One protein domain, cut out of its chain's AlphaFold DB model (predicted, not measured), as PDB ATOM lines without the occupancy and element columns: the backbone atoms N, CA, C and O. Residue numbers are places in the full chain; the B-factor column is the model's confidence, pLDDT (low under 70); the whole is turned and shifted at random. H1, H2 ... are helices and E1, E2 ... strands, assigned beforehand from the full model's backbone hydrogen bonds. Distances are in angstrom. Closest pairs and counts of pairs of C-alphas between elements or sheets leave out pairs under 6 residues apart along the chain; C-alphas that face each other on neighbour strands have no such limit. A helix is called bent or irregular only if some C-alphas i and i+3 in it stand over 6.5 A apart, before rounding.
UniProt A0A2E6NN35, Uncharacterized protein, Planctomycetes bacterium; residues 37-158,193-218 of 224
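What this domain is: This is residues 37 to 158 and 193 to 218 of the 224 residues of an uncharacterized protein of Planctomycetes bacterium (UniProt A0A2E6NN35). A twisted sheet of six strands, E1 to E6, curls round the short helix H2; the long hairpin of E1 and E2 makes one part of it, and the short strands E3 to E6 lead out to one end of the domain. Toward the other end H1 and H3 lie side by side, the small sheet of E7 and E8 packs on residues 136 to 144 of H3, and H4 sticks out. The 148 printed residues hold five named helices and eight named strands, in the order H1 E1 E2 E3 E4 E5 E6 H2 H3 E7 H4 E8 H5, a mixed class. Both sheets are antiparallel, with orders E1 E2 E3 E4 E5 E6 and E7 E8. The whole is only just compact, close to loose, with a radius of gyration of the C-alphas of 17.2 A and spans of 51, 38 and 29 A.

How they stand to each other: E1, residues 52 to 63, E2, 73 to 85, E3, 88 to 91, E4, 96 to 98, E5, 103 to 107, and E6, 110 to 113, form a meander, each strand the antiparallel neighbour of the one before. E1 and E2 are a hairpin at 168 degrees, with N 57 and O 80 2.8 A apart, within hydrogen-bond range. E2 bends by 52 degrees at residue 81; E2 and E3 stand at 123 degrees, with N 83 to O 90 at 2.9 A. Further pairs in range are N 89 to O 98 at 2.8 A for E3 and E4, N 104 to O 97 at 2.8 A for E4 and E5, and N 112 to O 105 at 2.9 A for E5 and E6. H2, residues 118 to 126, is on this sheet; its closest C-alphas to E5 are those of Gly 120 and Arg 105, 6.8 A. H5, residues 205 to 216, is close to H2 but not clearly touching, Val 215 to Thr 125 at 6.9 A between C-alphas. H1, residues 37 to 47, touches H3, residues 130 to 144, at a shallow tilt of 11 degrees, opposite ways; their closest C-alphas are Tyr 37 and Ala 141, 5.4 A. H3 is irregular, C-alphas 139 and 142 being 7.3 A apart. E7, residues 145 to 147, and E8, 199 to 201, are antiparallel neighbours, N 146 to O 200 at 2.9 A; the closest C-alphas of E8 and H3 are Val 201 and Ser 144, 5.3 A. H4, residues 152 to 158, touches no helix. H2 and H3 are apart. Every O i to N i+4 pair is within hydrogen-bond range in H1, H2 and H5, against 8 of 11 in H3 and 2 of 3 in H4.

Where its parts are: From first to last C-alpha E1 measures 34.4 A, E2 34.2 A, H3 19.2 A, H5 16.2 A and H1 15.2 A. H1 begins at C-alpha 37 (-27.869, 20.464, -38.860), and H5 ends at C-alpha 216 (1.436, 22.615, -48.793).

The domain as a whole: The two C-alphas farthest apart, Gly 109 and Ala 193, are 52.9 A apart. Residues 159 to 192 are not printed, and C-alphas 158 and 193 are 24.4 A apart across the cut. Of the links printed whole, none is long. Residues 152 to 158 and 205 to 210 stand free. Mean pLDDT of the printed part is 80.5; 24 residues are under 70, among them 149 to 158 and 193 to 197.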
ATOM      1  N   TYR A  37     -28.074  19.050 -39.165       86.75
ATOM      2  CA  TYR A  37     -27.869  20.464 -38.860       86.75
ATOM      3  C   TYR A  37     -28.369  20.874 -37.463       86.75
ATOM      4  O   TYR A  37     -27.692  21.640 -36.776       86.75
ATOM      5  N   SER A  38     -29.532  20.382 -37.017       85.00
ATOM      6  CA  SER A  38     -30.079  20.736 -35.697       85.00
ATOM      7  C   SER A  38     -29.232  20.182 -34.550       85.00
ATOM      8  O   SER A  38     -28.984  20.901 -33.577       85.00
ATOM      9  N   GLN A  39     -28.723  18.952 -34.686       86.31
ATOM     10  CA  GLN A  39     -27.838  18.343 -33.693       86.31
ATOM     11  C   GLN A  39     -26.458  18.996 -33.695       86.31
ATOM     12  O   GLN A  39     -25.956  19.343 -32.627       86.31
ATOM     13  N   LEU A  40     -25.889  19.284 -34.868       85.94
ATOM     14  CA  LEU A  40     -24.630  20.023 -34.967       85.94
ATOM     15  C   LEU A  40     -24.739  21.428 -34.345       85.94
ATOM     16  O   LEU A  40     -23.857  21.859 -33.601       85.94
ATOM     17  N   ALA A  41     -25.847  22.135 -34.588       87.31
ATOM     18  CA  ALA A  41     -26.103  23.442 -33.983       87.31
ATOM     19  C   ALA A  41     -26.284  23.348 -32.458       87.31
ATOM     20  O   ALA A  41     -25.817  24.226 -31.730       87.31
ATOM     21  N   LYS A  42     -26.917  22.280 -31.954       88.19
ATOM     22  CA  LYS A  42     -27.020  21.991 -30.514       88.19
ATOM     23  C   LYS A  42     -25.643  21.704 -29.904       88.19
ATOM     24  O   LYS A  42     -25.318  22.289 -28.874       88.19
ATOM     25  N   ALA A  43     -24.816  20.887 -30.558       85.75
ATOM     26  CA  ALA A  43     -23.452  20.579 -30.129       85.75
ATOM     27  C   ALA A  43     -22.582  21.845 -30.050       85.75
ATOM     28  O   ALA A  43     -21.974  22.103 -29.013       85.75
ATOM     29  N   ALA A  44     -22.606  22.698 -31.079       86.31
ATOM     30  CA  ALA A  44     -21.865  23.961 -31.083       86.31
ATOM     31  C   ALA A  44     -22.316  24.929 -29.968       86.31
ATOM     32  O   ALA A  44     -21.471  25.514 -29.291       86.31
ATOM     33  N   ARG A  45     -23.633  25.057 -29.725       87.31
ATOM     34  CA  ARG A  45     -24.193  25.859 -28.611       87.31
ATOM     35  C   ARG A  45     -23.856  25.301 -27.230       87.31
ATOM     36  O   ARG A  45     -23.820  26.057 -26.261       87.31
ATOM     37  N   ASN A  46     -23.680  23.988 -27.113       87.31
ATOM     38  CA  ASN A  46     -23.260  23.359 -25.867       87.31
ATOM     39  C   ASN A  46     -21.764  23.599 -25.640       87.31
ATOM     40  O   ASN A  46     -21.396  24.084 -24.574       87.31
ATOM     41  N   LEU A  47     -20.924  23.384 -26.659       84.94
ATOM     42  CA  LEU A  47     -19.486  23.641 -26.576       84.94
ATOM     43  C   LEU A  47     -19.178  25.111 -26.254       84.94
ATOM     44  O   LEU A  47     -18.306  25.384 -25.437       84.94
ATOM     45  N   SER A  48     -19.931  26.066 -26.814       82.69
ATOM     46  CA  SER A  48     -19.736  27.498 -26.534       82.69
ATOM     47  C   SER A  48     -20.062  27.920 -25.094       82.69
ATOM     48  O   SER A  48     -19.700  29.024 -24.696       82.69
ATOM     49  N   LYS A  49     -20.756  27.082 -24.310       86.69
ATOM     50  CA  LYS A  49     -21.031  27.325 -22.879       86.69
ATOM     51  C   LYS A  49     -19.929  26.784 -21.965       86.69
ATOM     52  O   LYS A  49     -19.847  27.187 -20.806       86.69
ATOM     53  N   ILE A  50     -19.098  25.867 -22.460       87.31
ATOM     54  CA  ILE A  50     -18.051  25.215 -21.676       87.31
ATOM     55  C   ILE A  50     -16.842  26.158 -21.594       87.31
ATOM     56  O   ILE A  50     -16.252  26.525 -22.607       87.31
ATOM     57  N   LYS A  51     -16.471  26.567 -20.372       84.38
ATOM     58  CA  LYS A  51     -15.358  27.510 -20.133       84.38
ATOM     59  C   LYS A  51     -13.993  26.907 -20.493       84.38
ATOM     60  O   LYS A  51     -13.131  27.616 -21.012       84.38
ATOM     61  N   GLY A  52     -13.828  25.613 -20.232       88.44
ATOM     62  CA  GLY A  52     -12.691  24.819 -20.671       88.44
ATOM     63  C   GLY A  52     -12.956  23.320 -20.554       88.44
ATOM     64  O   GLY A  52     -13.847  22.908 -19.811       88.44
ATOM     65  N   PHE A  53     -12.225  22.527 -21.332       88.75
ATOM     66  CA  PHE A  53     -12.368  21.074 -21.428       88.75
ATOM     67  C   PHE A  53     -11.055  20.427 -21.872       88.75
ATOM     68  O   PHE A  53     -10.257  21.043 -22.579       88.75
ATOM     69  N   LYS A  54     -10.866  19.160 -21.491       88.88
ATOM     70  CA  LYS A  54      -9.818  18.301 -22.047       88.88
ATOM     71  C   LYS A  54     -10.246  17.802 -23.422       88.88
ATOM     72  O   LYS A  54     -11.415  17.469 -23.618       88.88
ATOM     73  N   THR A  55      -9.320  17.738 -24.366       84.06
ATOM     74  CA  THR A  55      -9.555  17.201 -25.707       84.06
ATOM     75  C   THR A  55      -8.394  16.314 -26.136       84.06
ATOM     76  O   THR A  55      -7.239  16.594 -25.822       84.06
ATOM     77  N   THR A  56      -8.708  15.253 -26.870       84.25
ATOM     78  CA  THR A  56      -7.725  14.493 -27.639       84.25
ATOM     79  C   THR A  56      -7.866  14.920 -29.092       84.25
ATOM     80  O   THR A  56      -8.966  14.883 -29.646       84.25
ATOM     81  N   LEU A  57      -6.765  15.358 -29.692       76.94
ATOM     82  CA  LEU A  57      -6.689  15.799 -31.077       76.94
ATOM     83  C   LEU A  57      -5.818  14.807 -31.841       76.94
ATOM     84  O   LEU A  57      -4.612  14.736 -31.614       76.94
ATOM     85  N   THR A  58      -6.435  14.059 -32.749       81.69
ATOM     86  CA  THR A  58      -5.745  13.136 -33.652       81.69
ATOM     87  C   THR A  58      -5.725  13.738 -35.049       81.69
ATOM     88  O   THR A  58      -6.776  14.041 -35.614       81.69
ATOM     89  N   VAL A  59      -4.529  13.910 -35.605       76.12
ATOM     90  CA  VAL A  59      -4.295  14.335 -36.987       76.12
ATOM     91  C   VAL A  59      -3.789  13.134 -37.770       76.12
ATOM     92  O   VAL A  59      -2.807  12.493 -37.394       76.12
ATOM     93  N   GLN A  60      -4.471  12.841 -38.871       78.12
ATOM     94  CA  GLN A  60      -4.081  11.821 -39.833       78.12
ATOM     95  C   GLN A  60      -4.031  12.463 -41.217       78.12
ATOM     96  O   GLN A  60      -4.974  13.138 -41.627       78.12
ATOM     97  N   GLY A  61      -2.922  12.264 -41.920       72.94
ATOM     98  CA  GLY A  61      -2.706  12.724 -43.286       72.94
ATOM     99  C   GLY A  61      -1.981  11.645 -44.077       72.94
ATOM    100  O   GLY A  61      -1.165  10.910 -43.522       72.94
ATOM    101  N   GLY A  62      -2.292  11.510 -45.361       74.19
ATOM    102  CA  GLY A  62      -1.758  10.427 -46.176       74.19
ATOM    103  C   GLY A  62      -2.528  10.213 -47.472       74.19
ATOM    104  O   GLY A  62      -3.447  10.968 -47.794       74.19
ATOM    105  N   LEU A  63      -2.157   9.164 -48.204       73.44
ATOM    106  CA  LEU A  63      -2.802   8.788 -49.461       73.44
ATOM    107  C   LEU A  63      -4.032   7.909 -49.201       73.44
ATOM    108  O   LEU A  63      -3.988   6.954 -48.419       73.44
ATOM    109  N   SER A  64      -5.125   8.221 -49.900       72.06
ATOM    110  CA  SER A  64      -6.353   7.426 -49.938       72.06
ATOM    111  C   SER A  64      -6.663   7.021 -51.371       72.06
ATOM    112  O   SER A  64      -6.858   7.881 -52.226       72.06
ATOM    113  N   ASN A  65      -6.828   5.716 -51.586       65.88
ATOM    114  CA  ASN A  65      -7.281   5.146 -52.856       65.88
ATOM    115  C   ASN A  65      -8.793   4.827 -52.851       65.88
ATOM    116  O   ASN A  65      -9.325   4.334 -53.844       65.88
ATOM    117  N   THR A  66      -9.498   5.100 -51.746       68.62
ATOM    118  CA  THR A  66     -10.945   4.858 -51.600       68.62
ATOM    119  C   THR A  66     -11.770   6.125 -51.814       68.62
ATOM    120  O   THR A  66     -11.315   7.241 -51.546       68.62
ATOM    121  N   LYS A  67     -13.019   5.946 -52.268       60.31
ATOM    122  CA  LYS A  67     -13.994   7.037 -52.467       60.31
ATOM    123  C   LYS A  67     -14.402   7.711 -51.153       60.31
ATOM    124  O   LYS A  67     -14.769   8.879 -51.159       60.31
ATOM    125  N   ASP A  68     -14.281   6.993 -50.043       62.59
ATOM    126  CA  ASP A  68     -14.638   7.441 -48.691       62.59
ATOM    127  C   ASP A  68     -13.471   8.128 -47.969       62.59
ATOM    128  O   ASP A  68     -13.558   8.427 -46.779       62.59
ATOM    129  N   HIS A  69     -12.379   8.389 -48.694       64.75
ATOM    130  CA  HIS A  69     -11.171   9.057 -48.208       64.75
ATOM    131  C   HIS A  69     -10.473   8.337 -47.034       64.75
ATOM    132  O   HIS A  69      -9.782   8.974 -46.236       64.75
ATOM    133  N   LYS A  70     -10.619   7.006 -46.925       70.12
ATOM    134  CA  LYS A  70      -9.911   6.190 -45.924       70.12
ATOM    135  C   LYS A  70      -8.424   6.137 -46.292       70.12
ATOM    136  O   LYS A  70      -8.053   5.616 -47.343       70.12
ATOM    137  N   ILE A  71      -7.578   6.695 -45.426       70.62
ATOM    138  CA  ILE A  71      -6.122   6.735 -45.611       70.62
ATOM    139  C   ILE A  71      -5.565   5.308 -45.528       70.62
ATOM    140  O   ILE A  71      -5.824   4.597 -44.561       70.62
ATOM    141  N   HIS A  72      -4.793   4.909 -46.540       66.25
ATOM    142  CA  HIS A  72      -4.093   3.621 -46.584       66.25
ATOM    143  C   HIS A  72      -2.606   3.765 -46.262       66.25
ATOM    144  O   HIS A  72      -2.041   2.909 -45.593       66.25
ATOM    145  N   GLN A  73      -1.980   4.854 -46.714       69.62
ATOM    146  CA  GLN A  73      -0.577   5.148 -46.442       69.62
ATOM    147  C   GLN A  73      -0.492   6.455 -45.661       69.62
ATOM    148  O   GLN A  73      -0.698   7.531 -46.222       69.62
ATOM    149  N   PHE A  74      -0.224   6.356 -44.360       71.81
ATOM    150  CA  PHE A  74      -0.102   7.508 -43.470       71.81
ATOM    151  C   PHE A  74       1.242   8.214 -43.690       71.81
ATOM    152  O   PHE A  74       2.296   7.622 -43.485       71.81
ATOM    153  N   ALA A  75       1.192   9.490 -44.071       69.88
ATOM    154  CA  ALA A  75       2.339  10.400 -44.058       69.88
ATOM    155  C   ALA A  75       2.458  11.140 -42.712       69.88
ATOM    156  O   ALA A  75       3.550  11.497 -42.285       69.88
ATOM    157  N   VAL A  76       1.328  11.350 -42.027       69.44
ATOM    158  CA  VAL A  76       1.239  11.943 -40.687       69.44
ATOM    159  C   VAL A  76       0.220  11.143 -39.878       69.44
ATOM    160  O   VAL A  76      -0.908  10.943 -40.330       69.44
ATOM    161  N   LYS A  77       0.596  10.703 -38.674       79.25
ATOM    162  CA  LYS A  77      -0.301  10.070 -37.692       79.25
ATOM    163  C   LYS A  77       0.116  10.527 -36.298       79.25
ATOM    164  O   LYS A  77       0.924   9.885 -35.639       79.25
ATOM    165  N   GLU A  78      -0.431  11.653 -35.859       78.25
ATOM    166  CA  GLU A  78      -0.113  12.250 -34.562       78.25
ATOM    167  C   GLU A  78      -1.360  12.339 -33.686       78.25
ATOM    168  O   GLU A  78      -2.455  12.640 -34.164       78.25
ATOM    169  N   THR A  79      -1.208  12.090 -32.387       83.44
ATOM    170  CA  THR A  79      -2.270  12.297 -31.399       83.44
ATOM    171  C   THR A  79      -1.714  13.058 -30.210       83.44
ATOM    172  O   THR A  79      -0.726  12.642 -29.610       83.44
ATOM    173  N   TYR A  80      -2.373  14.156 -29.852       80.62
ATOM    174  CA  TYR A  80      -2.040  14.957 -28.680       80.62
ATOM    175  C   TYR A  80      -3.248  15.094 -27.763       80.62
ATOM    176  O   TYR A  80      -4.369  15.337 -28.213       80.62
ATOM    177  N   GLN A  81      -3.008  14.996 -26.461       85.94
ATOM    178  CA  GLN A  81      -3.947  15.477 -25.457       85.94
ATOM    179  C   GLN A  81      -3.679  16.962 -25.202       85.94
ATOM    180  O   GLN A  81      -2.525  17.398 -25.163       85.94
ATOM    181  N   GLY A  82      -4.740  17.741 -25.021       86.88
ATOM    182  CA  GLY A  82      -4.623  19.154 -24.703       86.88
ATOM    183  C   GLY A  82      -5.798  19.688 -23.902       86.88
ATOM    184  O   GLY A  82      -6.930  19.214 -24.006       86.88
ATOM    185  N   ASP A  83      -5.517  20.703 -23.096       91.00
ATOM    186  CA  ASP A  83      -6.500  21.407 -22.285       91.00
ATOM    187  C   ASP A  83      -6.882  22.711 -23.005       91.00
ATOM    188  O   ASP A  83      -6.031  23.568 -23.259       91.00
ATOM    189  N   ILE A  84      -8.161  22.871 -23.356       89.62
ATOM    190  CA  ILE A  84      -8.681  24.099 -23.972       89.62
ATOM    191  C   ILE A  84      -9.354  24.954 -22.907       89.62
ATOM    192  O   ILE A  84     -10.267  24.492 -22.226       89.62
ATOM    193  N   TYR A  85      -8.979  26.229 -22.821       89.50
ATOM    194  CA  TYR A  85      -9.629  27.230 -21.977       89.50
ATOM    195  C   TYR A  85      -9.824  28.536 -22.754       89.50
ATOM    196  O   TYR A  85      -8.860  29.168 -23.177       89.50
ATOM    197  N   LYS A  86     -11.083  28.952 -22.959       85.50
ATOM    198  CA  LYS A  86     -11.459  30.217 -23.636       85.50
ATOM    199  C   LYS A  86     -10.706  30.541 -24.953       85.50
ATOM    200  O   LYS A  86     -10.468  31.707 -25.252       85.50
ATOM    201  N   GLY A  87     -10.356  29.535 -25.758       84.88
ATOM    202  CA  GLY A  87      -9.644  29.726 -27.038       84.88
ATOM    203  C   GLY A  87      -8.110  29.738 -26.945       84.88
ATOM    204  O   GLY A  87      -7.445  29.921 -27.962       84.88
ATOM    205  N   LEU A  88      -7.558  29.495 -25.754       90.50
ATOM    206  CA  LEU A  88      -6.196  29.006 -25.561       90.50
ATOM    207  C   LEU A  88      -6.236  27.472 -25.522       90.50
ATOM    208  O   LEU A  88      -7.091  26.900 -24.847       90.50
ATOM    209  N   LEU A  89      -5.331  26.815 -26.240       91.12
ATOM    210  CA  LEU A  89      -5.071  25.376 -26.180       91.12
ATOM    211  C   LEU A  89      -3.666  25.177 -25.611       91.12
ATOM    212  O   LEU A  89      -2.698  25.701 -26.163       91.12
ATOM    213  N   HIS A  90      -3.570  24.421 -24.525       92.38
ATOM    214  CA  HIS A  90      -2.320  23.947 -23.945       92.38
ATOM    215  C   HIS A  90      -2.113  22.480 -24.330       92.38
ATOM    216  O   HIS A  90      -2.987  21.655 -24.068       92.38
ATOM    217  N   VAL A  91      -0.969  22.149 -24.934       89.56
ATOM    218  CA  VAL A  91      -0.555  20.766 -25.218       89.56
ATOM    219  C   VAL A  91       0.655  20.457 -24.344       89.56
ATOM    220  O   VAL A  91       1.785  20.834 -24.665       89.56
ATOM    221  N   SER A  92       0.389  19.788 -23.221       84.50
ATOM    222  CA  SER A  92       1.363  19.512 -22.157       84.50
ATOM    223  C   SER A  92       2.549  18.687 -22.648       84.50
ATOM    224  O   SER A  92       3.692  19.056 -22.405       84.50
ATOM    225  N   ALA A  93       2.288  17.631 -23.425       84.25
ATOM    226  CA  ALA A  93       3.305  16.709 -23.938       84.25
ATOM    227  C   ALA A  93       4.390  17.366 -24.817       84.25
ATOM    228  O   ALA A  93       5.399  16.731 -25.111       84.25
ATOM    229  N   LYS A  94       4.174  18.607 -25.279       82.12
ATOM    230  CA  LYS A  94       5.105  19.375 -26.123       82.12
ATOM    231  C   LYS A  94       5.350  20.796 -25.600       82.12
ATOM    232  O   LYS A  94       5.802  21.636 -26.378       82.12
ATOM    233  N   GLU A  95       4.993  21.060 -24.337       89.88
ATOM    234  CA  GLU A  95       5.151  22.344 -23.632       89.88
ATOM    235  C   GLU A  95       4.792  23.550 -24.511       89.88
ATOM    236  O   GLU A  95       5.601  24.433 -24.805       89.88
ATOM    237  N   SER A  96       3.559  23.542 -25.020       90.94
ATOM    238  CA  SER A  96       3.123  24.504 -26.032       90.94
ATOM    239  C   SER A  96       1.746  25.081 -25.740       90.94
ATOM    240  O   SER A  96       0.824  24.395 -25.292       90.94
ATOM    241  N   PHE A  97       1.617  26.372 -26.031       92.88
ATOM    242  CA  PHE A  97       0.394  27.144 -25.890       92.88
ATOM    243  C   PHE A  97       0.054  27.764 -27.239       92.88
ATOM    244  O   PHE A  97       0.847  28.531 -27.786       92.88
ATOM    245  N   LYS A  98      -1.137  27.483 -27.769       92.31
ATOM    246  CA  LYS A  98      -1.611  28.092 -29.015       92.31
ATOM    247  C   LYS A  98      -2.986  28.726 -28.888       92.31
ATOM    248  O   LYS A  98      -3.817  28.353 -28.069       92.31
ATOM    249  N   THR A  99      -3.205  29.685 -29.767       91.50
ATOM    250  CA  THR A  99      -4.483  30.293 -30.144       91.50
ATOM    251  C   THR A  99      -4.683  30.032 -31.645       91.50
ATOM    252  O   THR A  99      -3.734  29.609 -32.316       91.50
ATOM    253  N   PRO A 100      -5.853  30.320 -32.240       86.56
ATOM    254  CA  PRO A 100      -6.058  30.112 -33.677       86.56
ATOM    255  C   PRO A 100      -5.053  30.817 -34.605       86.56
ATOM    256  O   PRO A 100      -4.839  30.377 -35.728       86.56
ATOM    257  N   ARG A 101      -4.416  31.912 -34.156       85.81
ATOM    258  CA  ARG A 101      -3.530  32.747 -34.997       85.81
ATOM    259  C   ARG A 101      -2.060  32.774 -34.585       85.81
ATOM    260  O   ARG A 101      -1.238  33.244 -35.361       85.81
ATOM    261  N   LYS A 102      -1.746  32.402 -33.345       91.19
ATOM    262  CA  LYS A 102      -0.413  32.535 -32.740       91.19
ATOM    263  C   LYS A 102      -0.221  31.462 -31.680       91.19
ATOM    264  O   LYS A 102      -1.185  31.107 -31.004       91.19
ATOM    265  N   GLY A 103       1.017  31.062 -31.444       93.00
ATOM    266  CA  GLY A 103       1.377  30.227 -30.307       93.00
ATOM    267  C   GLY A 103       2.825  30.428 -29.887       93.00
ATOM    268  O   GLY A 103       3.604  31.093 -30.576       93.00
ATOM    269  N   VAL A 104       3.166  29.819 -28.763       94.56
ATOM    270  CA  VAL A 104       4.523  29.692 -28.240       94.56
ATOM    271  C   VAL A 104       4.789  28.238 -27.874       94.56
ATOM    272  O   VAL A 104       3.874  27.506 -27.483       94.56
ATOM    273  N   ARG A 105       6.044  27.826 -28.000       93.94
ATOM    274  CA  ARG A 105       6.521  26.496 -27.626       93.94
ATOM    275  C   ARG A 105       7.820  26.640 -26.854       93.94
ATOM    276  O   ARG A 105       8.648  27.482 -27.210       93.94
ATOM    277  N   PHE A 106       7.979  25.845 -25.805       92.25
ATOM    278  CA  PHE A 106       9.254  25.718 -25.124       92.25
ATOM    279  C   PHE A 106      10.126  24.720 -25.892       92.25
ATOM    280  O   PHE A 106       9.739  23.569 -26.097       92.25
ATOM    281  N   PHE A 107      11.271  25.182 -26.389       90.12
ATOM    282  CA  PHE A 107      12.306  24.333 -26.981       90.12
ATOM    283  C   PHE A 107      13.666  25.038 -26.907       90.12
ATOM    284  O   PHE A 107      13.729  26.264 -26.812       90.12
ATOM    285  N   GLU A 108      14.763  24.271 -26.902       88.31
ATOM    286  CA  GLU A 108      16.129  24.800 -26.692       88.31
ATOM    287  C   GLU A 108      16.264  25.657 -25.412       88.31
ATOM    288  O   GLU A 108      16.988  26.648 -25.380       88.31
ATOM    289  N   GLY A 109      15.528  25.307 -24.350       92.25
ATOM    290  CA  GLY A 109      15.564  26.025 -23.070       92.25
ATOM    291  C   GLY A 109      14.880  27.400 -23.064       92.25
ATOM    292  O   GLY A 109      14.996  28.119 -22.074       92.25
ATOM    293  N   ALA A 110      14.163  27.780 -24.129       93.69
ATOM    294  CA  ALA A 110      13.498  29.076 -24.233       93.69
ATOM    295  C   ALA A 110      12.069  28.979 -24.790       93.69
ATOM    296  O   ALA A 110      11.738  28.116 -25.603       93.69
ATOM    297  N   TRP A 111      11.220  29.934 -24.402       94.50
ATOM    298  CA  TRP A 111       9.927  30.153 -25.050       94.50
ATOM    299  C   TRP A 111      10.134  30.863 -26.385       94.50
ATOM    300  O   TRP A 111      10.519  32.033 -26.430       94.50
ATOM    301  N   ARG A 112       9.861  30.157 -27.480       94.38
ATOM    302  CA  ARG A 112      10.000  30.661 -28.851       94.38
ATOM    303  C   ARG A 112       8.637  30.671 -29.551       94.38
ATOM    304  O   ARG A 112       7.660  30.088 -29.075       94.38
ATOM    305  N   ASN A 113       8.549  31.378 -30.676       93.62
ATOM    306  CA  ASN A 113       7.336  31.414 -31.495       93.62
ATOM    307  C   ASN A 113       7.039  30.001 -32.023       93.62
ATOM    308  O   ASN A 113       7.950  29.310 -32.470       93.62
ATOM    309  N   ILE A 114       5.771  29.585 -32.019       90.06
ATOM    310  CA  ILE A 114       5.355  28.277 -32.547       90.06
ATOM    311  C   ILE A 114       5.751  28.063 -34.020       90.06
ATOM    312  O   ILE A 114       5.880  26.932 -34.459       90.06
ATOM    313  N   HIS A 115       5.992  29.123 -34.793       89.56
ATOM    314  CA  HIS A 115       6.479  29.014 -36.173       89.56
ATOM    315  C   HIS A 115       8.008  28.889 -36.309       89.56
ATOM    316  O   HIS A 115       8.499  28.774 -37.434       89.56
ATOM    317  N   SER A 116       8.764  28.942 -35.209       88.88
ATOM    318  CA  SER A 116      10.231  28.889 -35.231       88.88
ATOM    319  C   SER A 116      10.793  27.484 -35.459       88.88
ATOM    320  O   SER A 116      11.906  27.381 -35.961       88.88
ATOM    321  N   ASP A 117      10.041  26.423 -35.151       87.25
ATOM    322  CA  ASP A 117      10.449  25.033 -35.382       87.25
ATOM    323  C   ASP A 117       9.423  24.261 -36.241       87.25
ATOM    324  O   ASP A 117       8.234  24.594 -36.215       87.25
ATOM    325  N   PRO A 118       9.832  23.228 -37.010       85.31
ATOM    326  CA  PRO A 118       8.913  22.471 -37.869       85.31
ATOM    327  C   PRO A 118       7.757  21.821 -37.102       85.31
ATOM    328  O   PRO A 118       6.621  21.816 -37.578       85.31
ATOM    329  N   GLN A 119       8.020  21.324 -35.889       84.44
ATOM    330  CA  GLN A 119       7.016  20.638 -35.083       84.44
ATOM    331  C   GLN A 119       5.971  21.619 -34.534       84.44
ATOM    332  O   GLN A 119       4.775  21.327 -34.536       84.44
ATOM    333  N   GLY A 120       6.404  22.810 -34.123       87.62
ATOM    334  CA  GLY A 120       5.524  23.922 -33.793       87.62
ATOM    335  C   GLY A 120       4.683  24.364 -34.996       87.62
ATOM    336  O   GLY A 120       3.460  24.461 -34.874       87.62
ATOM    337  N   LYS A 121       5.281  24.545 -36.185       87.69
ATOM    338  CA  LYS A 121       4.529  24.888 -37.410       87.69
ATOM    339  C   LYS A 121       3.430  23.858 -37.692       87.69
ATOM    340  O   LYS A 121       2.278  24.240 -37.896       87.69
ATOM    341  N   MET A 122       3.766  22.569 -37.627       84.62
ATOM    342  CA  MET A 122       2.831  21.450 -37.766       84.62
ATOM    343  C   MET A 122       1.703  21.527 -36.720       84.62
ATOM    344  O   MET A 122       0.520  21.470 -37.073       84.62
ATOM    345  N   LEU A 123       2.047  21.770 -35.449       86.12
ATOM    346  CA  LEU A 123       1.079  21.950 -34.366       86.12
ATOM    347  C   LEU A 123       0.152  23.154 -34.607       86.12
ATOM    348  O   LEU A 123      -1.044  23.083 -34.315       86.12
ATOM    349  N   GLN A 124       0.651  24.264 -35.157       88.31
ATOM    350  CA  GLN A 124      -0.186  25.421 -35.476       88.31
ATOM    351  C   GLN A 124      -1.135  25.128 -36.648       88.31
ATOM    352  O   GLN A 124      -2.324  25.428 -36.520       88.31
ATOM    353  N   THR A 125      -0.630  24.517 -37.726       84.75
ATOM    354  CA  THR A 125      -1.332  24.316 -39.009       84.75
ATOM    355  C   THR A 125      -2.410  23.230 -38.968       84.75
ATOM    356  O   THR A 125      -3.518  23.461 -39.450       84.75
ATOM    357  N   PHE A 126      -2.128  22.052 -38.399       80.44
ATOM    358  CA  PHE A 126      -3.062  20.917 -38.480       80.44
ATOM    359  C   PHE A 126      -4.064  20.841 -37.320       80.44
ATOM    360  O   PHE A 126      -5.211  20.433 -37.508       80.44
ATOM    361  N   PHE A 127      -3.661  21.249 -36.116       81.56
ATOM    362  CA  PHE A 127      -4.437  21.020 -34.892       81.56
ATOM    363  C   PHE A 127      -5.429  22.157 -34.641       81.56
ATOM    364  O   PHE A 127      -5.227  23.014 -33.775       81.56
ATOM    365  N   ASN A 128      -6.483  22.199 -35.451       84.38
ATOM    366  CA  ASN A 128      -7.535  23.208 -35.358       84.38
ATOM    367  C   ASN A 128      -8.373  23.058 -34.079       84.38
ATOM    368  O   ASN A 128      -8.560  21.961 -33.551       84.38
ATOM    369  N   PHE A 129      -8.915  24.174 -33.589       86.75
ATOM    370  CA  PHE A 129      -9.775  24.161 -32.408       86.75
ATOM    371  C   PHE A 129     -11.107  23.457 -32.722       86.75
ATOM    372  O   PHE A 129     -11.710  23.757 -33.757       86.75
ATOM    373  N   PRO A 130     -11.654  22.605 -31.829       84.62
ATOM    374  CA  PRO A 130     -12.958  21.968 -32.041       84.62
ATOM    375  C   PRO A 130     -14.085  22.972 -32.331       84.62
ATOM    376  O   PRO A 130     -14.974  22.707 -33.137       84.62
ATOM    377  N   GLN A 131     -14.022  24.172 -31.741       86.38
ATOM    378  CA  GLN A 131     -14.938  25.280 -32.026       86.38
ATOM    379  C   GLN A 131     -14.884  25.733 -33.496       86.38
ATOM    380  O   GLN A 131     -15.915  26.081 -34.069       86.38
ATOM    381  N   GLU A 132     -13.699  25.742 -34.107       86.81
ATOM    382  CA  GLU A 132     -13.490  26.161 -35.496       86.81
ATOM    383  C   GLU A 132     -13.929  25.073 -36.474       86.81
ATOM    384  O   GLU A 132     -14.652  25.379 -37.423       86.81
ATOM    385  N   VAL A 133     -13.619  23.807 -36.172       86.38
ATOM    386  CA  VAL A 133     -14.101  22.639 -36.928       86.38
ATOM    387  C   VAL A 133     -15.634  22.595 -36.939       86.38
ATOM    388  O   VAL A 133     -16.246  22.509 -38.004       86.38
ATOM    389  N   LEU A 134     -16.289  22.756 -35.780       86.88
ATOM    390  CA  LEU A 134     -17.755  22.812 -35.698       86.88
ATOM    391  C   LEU A 134     -18.340  24.030 -36.426       86.88
ATOM    392  O   LEU A 134     -19.366  23.913 -37.099       86.88
ATOM    393  N   LYS A 135     -17.695  25.202 -36.330       87.94
ATOM    394  CA  LYS A 135     -18.111  26.412 -37.057       87.94
ATOM    395  C   LYS A 135     -18.016  26.216 -38.569       87.94
ATOM    396  O   LYS A 135     -18.916  26.653 -39.282       87.94
ATOM    397  N   GLN A 136     -16.962  25.562 -39.053       86.88
ATOM    398  CA  GLN A 136     -16.780  25.234 -40.462       86.88
ATOM    399  C   GLN A 136     -17.826  24.221 -40.938       86.88
ATOM    400  O   GLN A 136     -18.511  24.485 -41.927       86.88
ATOM    401  N   ALA A 137     -18.031  23.131 -40.193       87.44
ATOM    402  CA  ALA A 137     -19.070  22.146 -40.482       87.44
ATOM    403  C   ALA A 137     -20.470  22.791 -40.537       87.44
ATOM    404  O   ALA A 137     -21.238  22.531 -41.462       87.44
ATOM    405  N   LEU A 138     -20.794  23.717 -39.626       89.31
ATOM    406  CA  LEU A 138     -22.083  24.425 -39.617       89.31
ATOM    407  C   LEU A 138     -22.369  25.252 -40.877       89.31
ATOM    408  O   LEU A 138     -23.546  25.452 -41.194       89.31
ATOM    409  N   ARG A 139     -21.341  25.720 -41.604       88.94
ATOM    410  CA  ARG A 139     -21.524  26.436 -42.881       88.94
ATOM    411  C   ARG A 139     -22.099  25.523 -43.966       88.94
ATOM    412  O   ARG A 139     -22.907  25.976 -44.774       88.94
ATOM    413  N   HIS A 140     -21.725  24.244 -43.943       88.81
ATOM    414  CA  HIS A 140     -22.014  23.281 -45.013       88.81
ATOM    415  C   HIS A 140     -23.080  22.249 -44.636       88.81
ATOM    416  O   HIS A 140     -23.793  21.767 -45.511       88.81
ATOM    417  N   ALA A 141     -23.292  21.991 -43.343       85.56
ATOM    418  CA  ALA A 141     -24.206  20.967 -42.834       85.56
ATOM    419  C   ALA A 141     -25.678  21.111 -43.276       85.56
ATOM    420  O   ALA A 141     -26.414  20.133 -43.227       85.56
ATOM    421  N   LYS A 142     -26.126  22.290 -43.741       84.88
ATOM    422  CA  LYS A 142     -27.454  22.438 -44.376       84.88
ATOM    423  C   LYS A 142     -27.546  21.829 -45.782       84.88
ATOM    424  O   LYS A 142     -28.651  21.543 -46.224       84.88
ATOM    425  N   LYS A 143     -26.421  21.710 -46.494       84.81
ATOM    426  CA  LYS A 143     -26.336  21.237 -47.888       84.81
ATOM    427  C   LYS A 143     -25.761  19.824 -47.995       84.81
ATOM    428  O   LYS A 143     -26.202  19.067 -48.847       84.81
ATOM    429  N   SER A 144     -24.782  19.489 -47.154       83.56
ATOM    430  CA  SER A 144     -24.013  18.236 -47.226       83.56
ATOM    431  C   SER A 144     -23.994  17.438 -45.919       83.56
ATOM    432  O   SER A 144     -23.316  16.416 -45.840       83.56
ATOM    433  N   GLY A 145     -24.700  17.900 -44.881       82.88
ATOM    434  CA  GLY A 145     -24.777  17.206 -43.601       82.88
ATOM    435  C   GLY A 145     -25.682  15.984 -43.695       82.88
ATOM    436  O   GLY A 145     -26.897  16.138 -43.820       82.88
ATOM    437  N   ARG A 146     -25.099  14.788 -43.594       84.56
ATOM    438  CA  ARG A 146     -25.820  13.509 -43.535       84.56
ATOM    439  C   ARG A 146     -25.380  12.698 -42.324       84.56
ATOM    440  O   ARG A 146     -24.229  12.780 -41.896       84.56
ATOM    441  N   TRP A 147     -26.298  11.915 -41.778       83.06
ATOM    442  CA  TRP A 147     -25.946  10.853 -40.844       83.06
ATOM    443  C   TRP A 147     -25.203   9.738 -41.594       83.06
ATOM    444  O   TRP A 147     -25.434   9.557 -42.793       83.06
ATOM    445  N   LEU A 148     -24.288   9.048 -40.914       76.81
ATOM    446  CA  LEU A 148     -23.723   7.784 -41.384       76.81
ATOM    447  C   LEU A 148     -24.356   6.655 -40.576       76.81
ATOM    448  O   LEU A 148     -24.389   6.735 -39.347       76.81
ATOM    449  N   ASP A 149     -24.848   5.631 -41.263       69.06
ATOM    450  CA  ASP A 149     -25.423   4.454 -40.620       69.06
ATOM    451  C   ASP A 149     -24.305   3.650 -39.938       69.06
ATOM    452  O   ASP A 149     -23.210   3.504 -40.492       69.06
ATOM    453  N   ALA A 150     -24.563   3.153 -38.725       56.56
ATOM    454  CA  ALA A 150     -23.540   2.532 -37.879       56.56
ATOM    455  C   ALA A 150     -22.924   1.257 -38.495       56.56
ATOM    456  O   ALA A 150     -21.787   0.918 -38.172       56.56
ATOM    457  N   ASP A 151     -23.639   0.615 -39.423       51.03
ATOM    458  CA  ASP A 151     -23.293  -0.685 -40.014       51.03
ATOM    459  C   ASP A 151     -22.486  -0.586 -41.324       51.03
ATOM    460  O   ASP A 151     -21.865  -1.558 -41.764       51.03
ATOM    461  N   GLN A 152     -22.423   0.598 -41.951       46.09
ATOM    462  CA  GLN A 152     -21.629   0.813 -43.171       46.09
ATOM    463  C   GLN A 152     -20.120   0.499 -43.046       46.09
ATOM    464  O   GLN A 152     -19.580  -0.060 -44.004       46.09
ATOM    465  N   PRO A 153     -19.400   0.772 -41.932       46.75
ATOM    466  CA  PRO A 153     -17.992   0.384 -41.830       46.75
ATOM    467  C   PRO A 153     -17.767  -1.138 -41.830       46.75
ATOM    468  O   PRO A 153     -16.688  -1.565 -42.240       46.75
ATOM    469  N   ALA A 154     -18.756  -1.943 -41.419       42.56
ATOM    470  CA  ALA A 154     -18.674  -3.406 -41.432       42.56
ATOM    471  C   ALA A 154     -19.020  -3.987 -42.816       42.56
ATOM    472  O   ALA A 154     -18.243  -4.759 -43.378       42.56
ATOM    473  N   ALA A 155     -20.128  -3.544 -43.423       36.50
ATOM    474  CA  ALA A 155     -20.596  -4.057 -44.717       36.50
ATOM    475  C   ALA A 155     -19.632  -3.774 -45.897       36.50
ATOM    476  O   ALA A 155     -19.638  -4.487 -46.904       36.50
ATOM    477  N   GLU A 156     -18.785  -2.744 -45.793       39.91
ATOM    478  CA  GLU A 156     -17.715  -2.477 -46.767       39.91
ATOM    479  C   GLU A 156     -16.471  -3.360 -46.583       39.91
ATOM    480  O   GLU A 156     -15.700  -3.523 -47.532       39.91
ATOM    481  N   ALA A 157     -16.258  -3.926 -45.390       42.53
ATOM    482  CA  ALA A 157     -15.148  -4.838 -45.127       42.53
ATOM    483  C   ALA A 157     -15.416  -6.230 -45.725       42.53
ATOM    484  O   ALA A 157     -14.538  -6.780 -46.387       42.53
ATOM    485  N   GLU A 158     -16.641  -6.749 -45.590       42.28
ATOM    486  CA  GLU A 158     -17.051  -8.045 -46.163       42.28
ATOM    487  C   GLU A 158     -17.020  -8.081 -47.700       42.28
ATOM    488  O   GLU A 158     -16.750  -9.121 -48.299       42.28
ATOM    489  N   ALA A 193     -30.872   1.748 -30.540       43.81
ATOM    490  CA  ALA A 193     -31.546   2.900 -29.939       43.81
ATOM    491  C   ALA A 193     -30.717   4.199 -30.008       43.81
ATOM    492  O   ALA A 193     -31.277   5.302 -29.897       43.81
ATOM    493  N   ILE A 194     -29.397   4.094 -30.183       47.25
ATOM    494  CA  ILE A 194     -28.490   5.227 -30.340       47.25
ATOM    495  C   ILE A 194     -28.522   5.687 -31.794       47.25
ATOM    496  O   ILE A 194     -27.974   5.078 -32.705       47.25
ATOM    497  N   MET A 195     -29.161   6.843 -31.991       52.03
ATOM    498  CA  MET A 195     -29.152   7.569 -33.261       52.03
ATOM    499  C   MET A 195     -27.730   7.634 -33.844       52.03
ATOM    500  O   MET A 195     -26.784   7.808 -33.064       52.03
ATOM    501  N   PRO A 196     -27.573   7.588 -35.183       57.84
ATOM    502  CA  PRO A 196     -26.271   7.589 -35.847       57.84
ATOM    503  C   PRO A 196     -25.349   8.656 -35.253       57.84
ATOM    504  O   PRO A 196     -25.569   9.859 -35.388       57.84
ATOM    505  N   THR A 197     -24.337   8.200 -34.514       63.78
ATOM    506  CA  THR A 197     -23.489   9.081 -33.690       63.78
ATOM    507  C   THR A 197     -22.456   9.817 -34.546       63.78
ATOM    508  O   THR A 197     -21.932  10.859 -34.147       63.78
ATOM    509  N   VAL A 198     -22.201   9.312 -35.755       72.00
ATOM    510  CA  VAL A 198     -21.294   9.901 -36.735       72.00
ATOM    511  C   VAL A 198     -22.100  10.650 -37.797       72.00
ATOM    512  O   VAL A 198     -23.017  10.118 -38.422       72.00
ATOM    513  N   MET A 199     -21.736  11.910 -38.019       79.44
ATOM    514  CA  MET A 199     -22.309  12.764 -39.056       79.44
ATOM    515  C   MET A 199     -21.208  13.158 -40.036       79.44
ATOM    516  O   MET A 199     -20.198  13.738 -39.634       79.44
ATOM    517  N   LEU A 200     -21.436  12.919 -41.326       83.12
ATOM    518  CA  LEU A 200     -20.578  13.424 -42.389       83.12
ATOM    519  C   LEU A 200     -21.046  14.818 -42.818       83.12
ATOM    520  O   LEU A 200     -22.228  15.033 -43.083       83.12
ATOM    521  N   VAL A 201     -20.106  15.753 -42.938       84.50
ATOM    522  CA  VAL A 201     -20.324  17.063 -43.564       84.50
ATOM    523  C   VAL A 201     -19.221  17.280 -44.589       84.50
ATOM    524  O   VAL A 201     -18.057  17.425 -44.225       84.50
ATOM    525  N   GLN A 202     -19.579  17.319 -45.869       84.50
ATOM    526  CA  GLN A 202     -18.616  17.561 -46.946       84.50
ATOM    527  C   GLN A 202     -18.468  19.065 -47.208       84.50
ATOM    528  O   GLN A 202     -19.464  19.769 -47.397       84.50
ATOM    529  N   ALA A 203     -17.232  19.563 -47.225       83.88
ATOM    530  CA  ALA A 203     -16.927  20.924 -47.662       83.88
ATOM    531  C   ALA A 203     -16.862  20.998 -49.206       83.88
ATOM    532  O   ALA A 203     -16.542  19.998 -49.848       83.88
ATOM    533  N   PRO A 204     -17.130  22.162 -49.829       86.81
ATOM    534  CA  PRO A 204     -16.969  22.337 -51.272       86.81
ATOM    535  C   PRO A 204     -15.518  22.119 -51.721       86.81
ATOM    536  O   PRO A 204     -14.588  22.548 -51.037       86.81
ATOM    537  N   THR A 205     -15.317  21.568 -52.923       85.44
ATOM    538  CA  THR A 205     -13.989  21.253 -53.492       85.44
ATOM    539  C   THR A 205     -13.017  22.435 -53.462       85.44
ATOM    540  O   THR A 205     -11.838  22.254 -53.184       85.44
ATOM    541  N   ARG A 206     -13.504  23.667 -53.672       87.38
ATOM    542  CA  ARG A 206     -12.681  24.888 -53.591       87.38
ATOM    543  C   ARG A 206     -12.162  25.176 -52.175       87.38
ATOM    544  O   ARG A 206     -11.051  25.665 -52.030       87.38
ATOM    545  N   GLU A 207     -12.948  24.890 -51.137       86.44
ATOM    546  CA  GLU A 207     -12.511  25.053 -49.742       86.44
ATOM    547  C   GLU A 207     -11.508  23.953 -49.375       86.44
ATOM    548  O   GLU A 207     -10.469  24.257 -48.797       86.44
ATOM    549  N   ALA A 208     -11.750  22.709 -49.807       81.62
ATOM    550  CA  ALA A 208     -10.799  21.606 -49.654       81.62
ATOM    551  C   ALA A 208      -9.449  21.893 -50.345       81.62
ATOM    552  O   ALA A 208      -8.403  21.733 -49.720       81.62
ATOM    553  N   LEU A 209      -9.463  22.403 -51.584       83.81
ATOM    554  CA  LEU A 209      -8.255  22.817 -52.303       83.81
ATOM    555  C   LEU A 209      -7.519  23.953 -51.579       83.81
ATOM    556  O   LEU A 209      -6.306  23.888 -51.425       83.81
ATOM    557  N   ASN A 210      -8.235  24.964 -51.076       86.38
ATOM    558  CA  ASN A 210      -7.617  26.035 -50.290       86.38
ATOM    559  C   ASN A 210      -6.953  25.503 -49.006       86.38
ATOM    560  O   ASN A 210      -5.897  26.003 -48.625       86.38
ATOM    561  N   HIS A 211      -7.543  24.503 -48.342       82.88
ATOM    562  CA  HIS A 211      -6.930  23.852 -47.180       82.88
ATOM    563  C   HIS A 211      -5.696  23.028 -47.556       82.88
ATOM    564  O   HIS A 211      -4.686  23.131 -46.864       82.88
ATOM    565  N   TYR A 212      -5.749  22.273 -48.658       81.50
ATOM    566  CA  TYR A 212      -4.593  21.554 -49.196       81.50
ATOM    567  C   TYR A 212      -3.440  22.519 -49.515       81.50
ATOM    568  O   TYR A 212      -2.348  22.365 -48.977       81.50
ATOM    569  N   LEU A 213      -3.705  23.583 -50.281       84.19
ATOM    570  CA  LEU A 213      -2.706  24.599 -50.627       84.19
ATOM    571  C   LEU A 213      -2.172  25.334 -49.389       84.19
ATOM    572  O   LEU A 213      -0.994  25.669 -49.343       84.19
ATOM    573  N   ALA A 214      -2.999  25.593 -48.373       83.19
ATOM    574  CA  ALA A 214      -2.530  26.196 -47.123       83.19
ATOM    575  C   ALA A 214      -1.583  25.261 -46.350       83.19
ATOM    576  O   ALA A 214      -0.614  25.730 -45.760       83.19
ATOM    577  N   VAL A 215      -1.842  23.950 -46.376       80.38
ATOM    578  CA  VAL A 215      -0.972  22.920 -45.791       80.38
ATOM    579  C   VAL A 215       0.332  22.782 -46.581       80.38
ATOM    580  O   VAL A 215       1.401  22.799 -45.977       80.38
ATOM    581  N   GLU A 216       0.270  22.713 -47.907       80.81
ATOM    582  CA  GLU A 216       1.436  22.615 -48.793       80.81
ATOM    583  C   GLU A 216       2.360  23.836 -48.634       80.81
ATOM    584  O   GLU A 216       3.523  23.704 -48.249       80.81
ATOM    585  N   ASN A 217       1.806  25.047 -48.766       81.88
ATOM    586  CA  ASN A 217       2.549  26.305 -48.614       81.88
ATOM    587  C   ASN A 217       3.007  26.597 -47.171       81.88
ATOM    588  O   ASN A 217       3.812  27.504 -46.958       81.88
ATOM    589  N   SER A 218       2.521  25.866 -46.161       74.38
ATOM    590  CA  SER A 218       2.963  26.060 -44.770       74.38
ATOM    591  C   SER A 218       4.401  25.593 -44.516       74.38
ATOM    592  O   SER A 218       4.981  25.926 -43.478       74.38
TER     593      SER A 218